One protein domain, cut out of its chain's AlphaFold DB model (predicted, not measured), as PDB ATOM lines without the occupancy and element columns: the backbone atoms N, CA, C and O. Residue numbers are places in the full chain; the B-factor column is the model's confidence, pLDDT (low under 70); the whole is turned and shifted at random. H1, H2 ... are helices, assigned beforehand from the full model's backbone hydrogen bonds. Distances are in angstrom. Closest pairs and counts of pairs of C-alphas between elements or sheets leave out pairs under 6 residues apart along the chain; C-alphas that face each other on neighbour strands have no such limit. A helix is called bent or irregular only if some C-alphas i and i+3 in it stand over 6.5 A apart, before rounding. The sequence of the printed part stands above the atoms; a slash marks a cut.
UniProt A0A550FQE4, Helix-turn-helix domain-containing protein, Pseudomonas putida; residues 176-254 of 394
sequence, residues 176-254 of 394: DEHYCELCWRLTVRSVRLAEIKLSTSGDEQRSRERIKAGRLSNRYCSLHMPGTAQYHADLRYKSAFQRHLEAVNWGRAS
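Overview. This is residues 176 to 254 of the 394 residues of the protein "Helix-turn-helix domain-containing protein" of Pseudomonas putida (UniProt A0A550FQE4). This is a flat, open arrangement of helices around a middle of loops: a helical hairpin, H1 and H2 side by side, makes one end of the long axis, and H3 and H4, joined at a corner, make the other. Between the two ends lie the stretches 176 to 187 and 214 to 228, which have no named element; H4 runs across the long axis at the far end from the hairpin. The printed part has 79 residues with four named helices, in the order H1, H2, H3, H4, and no named strand; the class is all helix. It is loose, with a radius of gyration of the C-alphas of 15.5 A, and spans 49 by 31 by 14 A.

Along the chain. Residues 176 to 187 come first, 12 residues with no named element. H1 follows, residues 188 to 198, 15.9 A from first to last C-alpha, and begins at C-alpha 188 at (41.831, -14.116, -47.554). H2 is residues 203 to 213, 14.9 A long. After residues 214 to 228 comes H3, residues 229 to 235, 10.0 A long, with C-alpha 229 at (54.622, -13.440, -59.269). H4, residues 238 to 250, is the longest helix by residues, with 13, and measures 18.0 A; it ends at C-alpha 250 at (45.619, -40.707, -45.996). None of the helices is bent.

Arrangement. H1 and H2 touch, with 8 pairs of C-alphas within 8 A. Their closest C-alphas, those of Arg 189 and Ala 213, are 5.6 A apart. The two run opposite ways at a shallow tilt of 11 degrees, their centres 10.8 A apart, and form a helical hairpin. H3 is apart from both H1 and H2. H3 and H4 meet only through their link. H4 is apart from H1 and from H2. In H1, H2, H3 and H4 every O i to N i+4 pair is within hydrogen-bond range.

Size, cuts and confidence. The two C-alphas farthest apart are those of Gly 202 and Ala 253, at 49.3 A. From Asp 176 to Ser 254, the first and last printed C-alphas, the distance is 26.1 A. The printed part has no cut. The links H1 to H2, with 4 residues, and H3 to H4, with 2, are tight; the link H2 to H3, with 15 residues, is long. The mean pLDDT of the printed part is 82.7, and the model's confidence is low, under 70, at residue 176 and residues 249 to 254, of which 249 and 250 belong to H4.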
ATOM      1  N   ASP A 176      35.089 -23.572 -41.309       55.12
ATOM      2  CA  ASP A 176      36.367 -24.216 -41.499       55.12
ATOM      3  C   ASP A 176      37.362 -23.217 -42.083       55.12
ATOM      4  O   ASP A 176      37.123 -22.478 -43.049       55.12
ATOM      5  N   GLU A 177      38.523 -23.239 -41.463       71.25
ATOM      6  CA  GLU A 177      39.764 -22.733 -41.993       71.25
ATOM      7  C   GLU A 177      39.980 -23.250 -43.421       71.25
ATOM      8  O   GLU A 177      40.486 -24.346 -43.657       71.25
ATOM      9  N   HIS A 178      39.580 -22.459 -44.418       85.00
ATOM     10  CA  HIS A 178      39.916 -22.757 -45.795       85.00
ATOM     11  C   HIS A 178      41.348 -22.322 -46.018       85.00
ATOM     12  O   HIS A 178      41.713 -21.162 -45.799       85.00
ATOM     13  N   TYR A 179      42.148 -23.247 -46.519       88.00
ATOM     14  CA  TYR A 179      43.533 -22.994 -46.863       88.00
ATOM     15  C   TYR A 179      43.681 -22.689 -48.352       88.00
ATOM     16  O   TYR A 179      42.944 -23.192 -49.201       88.00
ATOM     17  N   CYS A 180      44.677 -21.875 -48.674       90.69
ATOM     18  CA  CYS A 180      45.073 -21.557 -50.033       90.69
ATOM     19  C   CYS A 180      45.358 -22.834 -50.830       90.69
ATOM     20  O   CYS A 180      46.103 -23.697 -50.378       90.69
ATOM     21  N   GLU A 181      44.856 -22.939 -52.057       92.69
ATOM     22  CA  GLU A 181      45.109 -24.104 -52.917       92.69
ATOM     23  C   GLU A 181      46.588 -24.313 -53.264       92.69
ATOM     24  O   GLU A 181      46.967 -25.410 -53.669       92.69
ATOM     25  N   LEU A 182      47.408 -23.266 -53.141       90.50
ATOM     26  CA  LEU A 182      48.825 -23.284 -53.501       90.50
ATOM     27  C   LEU A 182      49.755 -23.403 -52.289       90.50
ATOM     28  O   LEU A 182      50.947 -23.619 -52.479       90.50
ATOM     29  N   CYS A 183      49.250 -23.252 -51.059       86.88
ATOM     30  CA  CYS A 183      50.079 -23.327 -49.856       86.88
ATOM     31  C   CYS A 183      49.302 -23.738 -48.591       86.88
ATOM     32  O   CYS A 183      48.184 -24.253 -48.640       86.88
ATOM     33  N   TRP A 184      49.922 -23.540 -47.430       85.81
ATOM     34  CA  TRP A 184      49.386 -23.897 -46.114       85.81
ATOM     35  C   TRP A 184      48.673 -22.746 -45.403       85.81
ATOM     36  O   TRP A 184      48.078 -22.944 -44.350       85.81
ATOM     37  N   ARG A 185      48.724 -21.528 -45.950       84.44
ATOM     38  CA  ARG A 185      48.100 -20.350 -45.333       84.44
ATOM     39  C   ARG A 185      46.591 -20.366 -45.518       84.44
ATOM     40  O   ARG A 185      46.104 -20.849 -46.537       84.44
ATOM     41  N   LEU A 186      45.875 -19.749 -44.588       85.44
ATOM     42  CA  LEU A 186      44.447 -19.481 -44.725       85.44
ATOM     43  C   LEU A 186      44.153 -18.587 -45.934       85.44
ATOM     44  O   LEU A 186      44.969 -17.757 -46.348       85.44
ATOM     45  N   THR A 187      42.971 -18.764 -46.509       91.94
ATOM     46  CA  THR A 187      42.460 -17.901 -47.575       91.94
ATOM     47  C   THR A 187      42.173 -16.501 -47.040       91.94
ATOM     48  O   THR A 187      41.937 -16.311 -45.845       91.94
ATOM     49  N   VAL A 188      42.156 -15.505 -47.932       89.75
ATOM     50  CA  VAL A 188      41.831 -14.116 -47.554       89.75
ATOM     51  C   VAL A 188      40.454 -14.042 -46.879       89.75
ATOM     52  O   VAL A 188      40.279 -13.306 -45.909       89.75
ATOM     53  N   ARG A 189      39.492 -14.849 -47.345       90.12
ATOM     54  CA  ARG A 189      38.172 -14.964 -46.722       90.12
ATOM     55  C   ARG A 189      38.244 -15.531 -45.304       90.12
ATOM     56  O   ARG A 189      37.664 -14.930 -44.407       90.12
ATOM     57  N   SER A 190      38.936 -16.650 -45.091       86.56
ATOM     58  CA  SER A 190      39.013 -17.287 -43.767       86.56
ATOM     59  C   SER A 190      39.707 -16.407 -42.732       86.56
ATOM     60  O   SER A 190      39.201 -16.289 -41.621       86.56
ATOM     61  N   VAL A 191      40.792 -15.717 -43.107       87.06
ATOM     62  CA  VAL A 191      41.450 -14.735 -42.223       87.06
ATOM     63  C   VAL A 191      40.461 -13.646 -41.807       87.06
ATOM     64  O   VAL A 191      40.292 -13.384 -40.619       87.06
ATOM     65  N   ARG A 192      39.725 -13.070 -42.767       88.50
ATOM     66  CA  ARG A 192      38.753 -12.013 -42.464       88.50
ATOM     67  C   ARG A 192      37.601 -12.503 -41.584       88.50
ATOM     68  O   ARG A 192      37.136 -11.766 -40.721       88.50
ATOM     69  N   LEU A 193      37.123 -13.729 -41.793       85.50
ATOM     70  CA  LEU A 193      36.068 -14.311 -40.958       85.50
ATOM     71  C   LEU A 193      36.546 -14.559 -39.521       85.50
ATOM     72  O   LEU A 193      35.786 -14.290 -38.590       85.50
ATOM     73  N   ALA A 194      37.795 -14.995 -39.331       83.69
ATOM     74  CA  ALA A 194      38.397 -15.147 -38.007       83.69
ATOM     75  C   ALA A 194      38.516 -13.797 -37.275       83.69
ATOM     76  O   ALA A 194      38.118 -13.690 -36.117       83.69
ATOM     77  N   GLU A 195      38.957 -12.741 -37.966       86.06
ATOM     78  CA  GLU A 195      39.000 -11.376 -37.413       86.06
ATOM     79  C   GLU A 195      37.616 -10.888 -36.966       86.06
ATOM     80  O   GLU A 195      37.462 -10.335 -35.877       86.06
ATOM     81  N   ILE A 196      36.582 -11.111 -37.787       84.44
ATOM     82  CA  ILE A 196      35.206 -10.720 -37.450       84.44
ATOM     83  C   ILE A 196      34.723 -11.474 -36.207       84.44
ATOM     84  O   ILE A 196      34.065 -10.872 -35.357       84.44
ATOM     85  N   LYS A 197      35.059 -12.764 -36.080       81.12
ATOM     86  CA  LYS A 197      34.692 -13.594 -34.923       81.12
ATOM     87  C   LYS A 197      35.309 -13.075 -33.622       81.12
ATOM     88  O   LYS A 197      34.639 -13.090 -32.596       81.12
ATOM     89  N   LEU A 198      36.548 -12.589 -33.675       79.94
ATOM     90  CA  LEU A 198      37.248 -12.005 -32.525       79.94
ATOM     91  C   LEU A 198      36.814 -10.562 -32.221       79.94
ATOM     92  O   LEU A 198      37.108 -10.039 -31.148       79.94
ATOM     93  N   SER A 199      36.112  -9.901 -33.144       82.75
ATOM     94  CA  SER A 199      35.682  -8.518 -32.953       82.75
ATOM     95  C   SER A 199      34.545  -8.391 -31.924       82.75
ATOM     96  O   SER A 199      33.521  -9.082 -31.972       82.75
ATOM     97  N   THR A 200      34.669  -7.413 -31.028       81.25
ATOM     98  CA  THR A 200      33.637  -7.036 -30.041       81.25
ATOM     99  C   THR A 200      32.506  -6.186 -30.638       81.25
ATOM    100  O   THR A 200      31.693  -5.623 -29.912       81.25
ATOM    101  N   SER A 201      32.440  -6.082 -31.969       80.69
ATOM    102  CA  SER A 201      31.402  -5.319 -32.670       80.69
ATOM    103  C   SER A 201      30.013  -5.920 -32.438       80.69
ATOM    104  O   SER A 201      29.883  -7.137 -32.335       80.69
ATOM    105  N   GLY A 202      28.971  -5.083 -32.414       82.12
ATOM    106  CA  GLY A 202      27.583  -5.547 -32.319       82.12
ATOM    107  C   GLY A 202      27.167  -6.444 -33.494       82.12
ATOM    108  O   GLY A 202      27.748  -6.377 -34.584       82.12
ATOM    109  N   ASP A 203      26.146  -7.275 -33.290       76.00
ATOM    110  CA  ASP A 203      25.778  -8.358 -34.216       76.00
ATOM    111  C   ASP A 203      25.354  -7.881 -35.611       76.00
ATOM    112  O   ASP A 203      25.641  -8.537 -36.618       76.00
ATOM    113  N   GLU A 204      24.754  -6.693 -35.708       75.44
ATOM    114  CA  GLU A 204      24.399  -6.092 -36.995       75.44
ATOM    115  C   GLU A 204      25.651  -5.705 -37.802       75.44
ATOM    116  O   GLU A 204      25.756  -5.982 -39.002       75.44
ATOM    117  N   GLN A 205      26.656  -5.136 -37.131       77.38
ATOM    118  CA  GLN A 205      27.931  -4.783 -37.751       77.38
ATOM    119  C   GLN A 205      28.718  -6.036 -38.150       77.38
ATOM    120  O   GLN A 205      29.262  -6.089 -39.256       77.38
ATOM    121  N   ARG A 206      28.719  -7.079 -37.306       77.06
ATOM    122  CA  ARG A 206      29.297  -8.385 -37.664       77.06
ATOM    123  C   ARG A 206      28.627  -8.964 -38.903       77.06
ATOM    124  O   ARG A 206      29.323  -9.430 -39.801       77.06
ATOM    125  N   SER A 207      27.302  -8.896 -38.999       74.19
ATOM    126  CA  SER A 207      26.554  -9.402 -40.158       74.19
ATOM    127  C   SER A 207      26.923  -8.670 -41.451       74.19
ATOM    128  O   SER A 207      27.185  -9.307 -42.476       74.19
ATOM    129  N   ARG A 208      27.057  -7.339 -41.408       79.75
ATOM    130  CA  ARG A 208      27.513  -6.541 -42.563       79.75
ATOM    131  C   ARG A 208      28.939  -6.898 -42.982       79.75
ATOM    132  O   ARG A 208      29.209  -7.075 -44.171       79.75
ATOM    133  N   GLU A 209      29.850  -7.035 -42.024       82.19
ATOM    134  CA  GLU A 209      31.236  -7.430 -42.290       82.19
ATOM    135  C   GLU A 209      31.335  -8.864 -42.840       82.19
ATOM    136  O   GLU A 209      32.124  -9.112 -43.754       82.19
ATOM    137  N   ARG A 210      30.475  -9.792 -42.397       79.44
ATOM    138  CA  ARG A 210      30.377 -11.151 -42.964       79.44
ATOM    139  C   ARG A 210      29.981 -11.127 -44.440       79.44
ATOM    140  O   ARG A 210      30.583 -11.835 -45.250       79.44
ATOM    141  N   ILE A 211      29.012 -10.290 -44.821       77.56
ATOM    142  CA  ILE A 211      28.599 -10.141 -46.227       77.56
ATOM    143  C   ILE A 211      29.771  -9.645 -47.084       77.56
ATOM    144  O   ILE A 211      29.987 -10.164 -48.183       77.56
ATOM    145  N   LYS A 212      30.553  -8.682 -46.578       83.00
ATOM    146  CA  LYS A 212      31.763  -8.191 -47.256       83.00
ATOM    147  C   LYS A 212      32.829  -9.281 -47.369       83.00
ATOM    148  O   LYS A 212      33.370  -9.477 -48.456       83.00
ATOM    149  N   ALA A 213      33.087 -10.026 -46.294       84.25
ATOM    150  CA  ALA A 213      34.046 -11.131 -46.288       84.25
ATOM    151  C   ALA A 213      33.677 -12.227 -47.300       84.25
ATOM    152  O   ALA A 213      34.557 -12.813 -47.926       84.25
ATOM    153  N   GLY A 214      32.381 -12.452 -47.541       79.75
ATOM    154  CA  GLY A 214      31.895 -13.371 -48.573       79.75
ATOM    155  C   GLY A 214      32.316 -13.016 -50.006       79.75
ATOM    156  O   GLY A 214      32.259 -13.883 -50.872       79.75
ATOM    157  N   ARG A 215      32.760 -11.776 -50.265       85.50
ATOM    158  CA  ARG A 215      33.297 -11.345 -51.570       85.50
ATOM    159  C   ARG A 215      34.798 -11.608 -51.724       85.50
ATOM    160  O   ARG A 215      35.334 -11.436 -52.816       85.50
ATOM    161  N   LEU A 216      35.485 -11.982 -50.647       88.25
ATOM    162  CA  LEU A 216      36.915 -12.275 -50.669       88.25
ATOM    163  C   LEU A 216      37.171 -13.677 -51.231       88.25
ATOM    164  O   LEU A 216      36.315 -14.562 -51.185       88.25
ATOM    165  N   SER A 217      38.382 -13.885 -51.750       87.50
ATOM    166  CA  SER A 217      38.780 -15.178 -52.304       87.50
ATOM    167  C   SER A 217      38.728 -16.273 -51.242       87.50
ATOM    168  O   SER A 217      39.380 -16.169 -50.201       87.50
ATOM    169  N   ASN A 218      38.002 -17.348 -51.557       88.31
ATOM    170  CA  ASN A 218      37.977 -18.584 -50.774       88.31
ATOM    171  C   ASN A 218      38.979 -19.638 -51.282       88.31
ATOM    172  O   ASN A 218      38.940 -20.789 -50.866       88.31
ATOM    173  N   ARG A 219      39.834 -19.282 -52.247       90.31
ATOM    174  CA  ARG A 219      40.774 -20.225 -52.885       90.31
ATOM    175  C   ARG A 219      42.228 -19.882 -52.625       90.31
ATOM    176  O   ARG A 219      43.083 -20.761 -52.651       90.31
ATOM    177  N   TYR A 220      42.514 -18.606 -52.391       92.69
ATOM    178  CA  TYR A 220      43.875 -18.098 -52.324       92.69
ATOM    179  C   TYR A 220      44.084 -17.237 -51.084       92.69
ATOM    180  O   TYR A 220      43.166 -16.553 -50.627       92.69
ATOM    181  N   CYS A 221      45.299 -17.282 -50.541       90.38
ATOM    182  CA  CYS A 221      45.758 -16.335 -49.531       90.38
ATOM    183  C   CYS A 221      46.197 -15.019 -50.195       90.38
ATOM    184  O   CYS A 221      46.277 -14.917 -51.420       90.38
ATOM    185  N   SER A 222      46.524 -14.017 -49.382       90.19
ATOM    186  CA  SER A 222      46.957 -12.696 -49.855       90.19
ATOM    187  C   SER A 222      48.234 -12.728 -50.707       90.19
ATOM    188  O   SER A 222      48.405 -11.880 -51.577       90.19
ATOM    189  N   LEU A 223      49.112 -13.718 -50.510       85.62
ATOM    190  CA  LEU A 223      50.344 -13.879 -51.297       85.62
ATOM    191  C   LEU A 223      50.091 -14.524 -52.669       85.62
ATOM    192  O   LEU A 223      50.782 -14.220 -53.642       85.62
ATOM    193  N   HIS A 224      49.081 -15.389 -52.763       93.31
ATOM    194  CA  HIS A 224      48.753 -16.171 -53.960       93.31
ATOM    195  C   HIS A 224      47.548 -15.619 -54.718       93.31
ATOM    196  O   HIS A 224      46.811 -16.376 -55.347       93.31
ATOM    197  N   MET A 225      47.324 -14.307 -54.672       91.44
ATOM    198  CA  MET A 225      46.293 -13.699 -55.508       91.44
ATOM    199  C   MET A 225      46.630 -13.895 -56.999       91.44
ATOM    200  O   MET A 225      47.792 -13.738 -57.382       91.44
ATOM    201  N   PRO A 226      45.648 -14.239 -57.853       92.56
ATOM    202  CA  PRO A 226      45.881 -14.366 -59.288       92.56
ATOM    203  C   PRO A 226      46.554 -13.114 -59.864       92.56
ATOM    204  O   PRO A 226      46.135 -11.995 -59.579       92.56
ATOM    205  N   GLY A 227      47.606 -13.315 -60.660       89.25
ATOM    206  CA  GLY A 227      48.408 -12.238 -61.246       89.25
ATOM    207  C   GLY A 227      49.642 -11.826 -60.435       89.25
ATOM    208  O   GLY A 227      50.459 -11.062 -60.940       89.25
ATOM    209  N   THR A 228      49.843 -12.342 -59.215       89.75
ATOM    210  CA  THR A 228      51.111 -12.126 -58.497       89.75
ATOM    211  C   THR A 228      52.216 -13.042 -59.026       89.75
ATOM    212  O   THR A 228      51.972 -14.163 -59.480       89.75
ATOM    213  N   ALA A 229      53.474 -12.603 -58.916       88.00
ATOM    214  CA  ALA A 229      54.622 -13.440 -59.269       88.00
ATOM    215  C   ALA A 229      54.646 -14.754 -58.461       88.00
ATOM    216  O   ALA A 229      54.927 -15.818 -59.012       88.00
ATOM    217  N   GLN A 230      54.279 -14.692 -57.176       83.88
ATOM    218  CA  GLN A 230      54.230 -15.856 -56.292       83.88
ATOM    219  C   GLN A 230      53.138 -16.854 -56.703       83.88
ATOM    220  O   GLN A 230      53.356 -18.060 -56.638       83.88
ATOM    221  N   TYR A 231      51.982 -16.369 -57.173       91.19
ATOM    222  CA  TYR A 231      50.929 -17.221 -57.728       91.19
ATOM    223  C   TYR A 231      51.459 -18.065 -58.885       91.19
ATOM    224  O   TYR A 231      51.353 -19.287 -58.846       91.19
ATOM    225  N   HIS A 232      52.098 -17.443 -59.878       88.00
ATOM    226  CA  HIS A 232      52.655 -18.172 -61.019       88.00
ATOM    227  C   HIS A 232      53.808 -19.097 -60.621       88.00
ATOM    228  O   HIS A 232      53.942 -20.190 -61.177       88.00
ATOM    229  N   ALA A 233      54.627 -18.675 -59.652       84.81
ATOM    230  CA  ALA A 233      55.725 -19.483 -59.149       84.81
ATOM    231  C   ALA A 233      55.235 -20.784 -58.504       84.81
ATOM    232  O   ALA A 233      55.805 -21.836 -58.782       84.81
ATOM    233  N   ASP A 234      54.162 -20.726 -57.717       87.44
ATOM    234  CA  ASP A 234      53.694 -21.875 -56.942       87.44
ATOM    235  C   ASP A 234      52.605 -22.680 -57.671       87.44
ATOM    236  O   ASP A 234      52.419 -23.868 -57.404       87.44
ATOM    237  N   LEU A 235      51.942 -22.090 -58.676       90.25
ATOM    238  CA  LEU A 235      50.939 -22.768 -59.505       90.25
ATOM    239  C   LEU A 235      51.490 -24.042 -60.161       90.25
ATOM    240  O   LEU A 235      50.781 -25.045 -60.240       90.25
ATOM    241  N   ARG A 236      52.765 -24.040 -60.571       87.44
ATOM    242  CA  ARG A 236      53.429 -25.218 -61.161       87.44
ATOM    243  C   ARG A 236      53.582 -26.389 -60.185       87.44
ATOM    244  O   ARG A 236      53.676 -27.530 -60.623       87.44
ATOM    245  N   TYR A 237      53.592 -26.122 -58.878       86.50
ATOM    246  CA  TYR A 237      53.698 -27.147 -57.839       86.50
ATOM    247  C   TYR A 237      52.337 -27.623 -57.332       86.50
ATOM    248  O   TYR A 237      52.290 -28.590 -56.579       86.50
ATOM    249  N   LYS A 238      51.228 -26.999 -57.756       90.12
ATOM    250  CA  LYS A 238      49.879 -27.279 -57.244       90.12
ATOM    251  C   LYS A 238      49.526 -28.767 -57.251       90.12
ATOM    252  O   LYS A 238      49.098 -29.299 -56.233       90.12
ATOM    253  N   SER A 239      49.709 -29.441 -58.385       86.00
ATOM    254  CA  SER A 239      49.348 -30.857 -58.529       86.00
ATOM    255  C   SER A 239      50.228 -31.768 -57.671       86.00
ATOM    256  O   SER A 239      49.736 -32.732 -57.090       86.00
ATOM    257  N   ALA A 240      51.524 -31.466 -57.562       84.56
ATOM    258  CA  ALA A 240      52.447 -32.181 -56.688       84.56
ATOM    259  C   ALA A 240      52.090 -31.971 -55.211       84.56
ATOM    260  O   ALA A 240      52.019 -32.936 -54.457       84.56
ATOM    261  N   PHE A 241      51.794 -30.730 -54.822       87.31
ATOM    262  CA  PHE A 241      51.366 -30.365 -53.476       87.31
ATOM    263  C   PHE A 241      50.071 -31.076 -53.071       87.31
ATOM    264  O   PHE A 241      50.024 -31.674 -52.003       87.31
ATOM    265  N   GLN A 242      49.050 -31.081 -53.932       86.88
ATOM    266  CA  GLN A 242      47.779 -31.760 -53.658       86.88
ATOM    267  C   GLN A 242      47.953 -33.275 -53.510       86.88
ATOM    268  O   GLN A 242      47.512 -33.839 -52.511       86.88
ATOM    269  N   ARG A 243      48.669 -33.923 -54.443       81.81
ATOM    270  CA  ARG A 243      48.969 -35.362 -54.352       81.81
ATOM    271  C   ARG A 243      49.746 -35.705 -53.083       81.81
ATOM    272  O   ARG A 243      49.468 -36.714 -52.444       81.81
ATOM    273  N   HIS A 244      50.712 -34.869 -52.710       79.88
ATOM    274  CA  HIS A 244      51.505 -35.099 -51.512       79.88
ATOM    275  C   HIS A 244      50.699 -34.883 -50.230       79.88
ATOM    276  O   HIS A 244      50.789 -35.689 -49.311       79.88
ATOM    277  N   LEU A 245      49.860 -33.848 -50.185       82.00
ATOM    278  CA  LEU A 245      48.958 -33.605 -49.066       82.00
ATOM    279  C   LEU A 245      47.987 -34.775 -48.865       82.00
ATOM    280  O   LEU A 245      47.791 -35.215 -47.737       82.00
ATOM    281  N   GLU A 246      47.418 -35.312 -49.945       79.44
ATOM    282  CA  GLU A 246      46.607 -36.533 -49.885       79.44
ATOM    283  C   GLU A 246      47.415 -37.723 -49.358       79.44
ATOM    284  O   GLU A 246      46.914 -38.491 -48.540       79.44
ATOM    285  N   ALA A 247      48.671 -37.869 -49.786       73.62
ATOM    286  CA  ALA A 247      49.541 -38.942 -49.322       73.62
ATOM    287  C   ALA A 247      49.853 -38.852 -47.823       73.62
ATOM    288  O   ALA A 247      49.758 -39.859 -47.124       73.62
ATOM    289  N   VAL A 248      50.148 -37.653 -47.318       71.25
ATOM    290  CA  VAL A 248      50.412 -37.415 -45.894       71.25
ATOM    291  C   VAL A 248      49.144 -37.598 -45.051       71.25
ATOM    292  O   VAL A 248      49.219 -38.180 -43.975       71.25
ATOM    293  N   ASN A 249      47.981 -37.153 -45.538       67.56
ATOM    294  CA  ASN A 249      46.727 -37.211 -44.781       67.56
ATOM    295  C   ASN A 249      46.104 -38.620 -44.746       67.56
ATOM    296  O   ASN A 249      45.494 -39.010 -43.757       67.56
ATOM    297  N   TRP A 250      46.259 -39.393 -45.825       64.94
ATOM    298  CA  TRP A 250      45.619 -40.707 -45.996       64.94
ATOM    299  C   TRP A 250      46.602 -41.884 -45.974       64.94
ATOM    300  O   TRP A 250      46.232 -42.998 -46.337       64.94
ATOM    301  N   GLY A 251      47.865 -41.646 -45.607       58.22
ATOM    302  CA  GLY A 251      48.896 -42.685 -45.529       58.22
ATOM    303  C   GLY A 251      49.231 -43.347 -46.873       58.22
ATOM    304  O   GLY A 251      49.652 -44.504 -46.897       58.22
ATOM    305  N   ARG A 252      49.033 -42.655 -48.005       56.84
ATOM    306  CA  ARG A 252      49.418 -43.182 -49.329       56.84
ATOM    307  C   ARG A 252      50.913 -42.988 -49.580       56.84
ATOM    308  O   ARG A 252      51.559 -42.125 -48.991       56.84
ATOM    309  N   ALA A 253      51.459 -43.770 -50.510       55.28
ATOM    310  CA  ALA A 253      52.817 -43.566 -51.001       55.28
ATOM    311  C   ALA A 253      52.947 -42.182 -51.664       55.28
ATOM    312  O   ALA A 253      52.098 -41.782 -52.461       55.28
ATOM    313  N   SER A 254      54.017 -41.463 -51.327       60.16
ATOM    314  CA  SER A 254      54.337 -40.137 -51.852       60.16
ATOM    315  C   SER A 254      55.611 -40.186 -52.696       60.16
ATOM    316  O   SER A 254      56.582 -40.829 -52.303       60.16
TER     317      SER A 254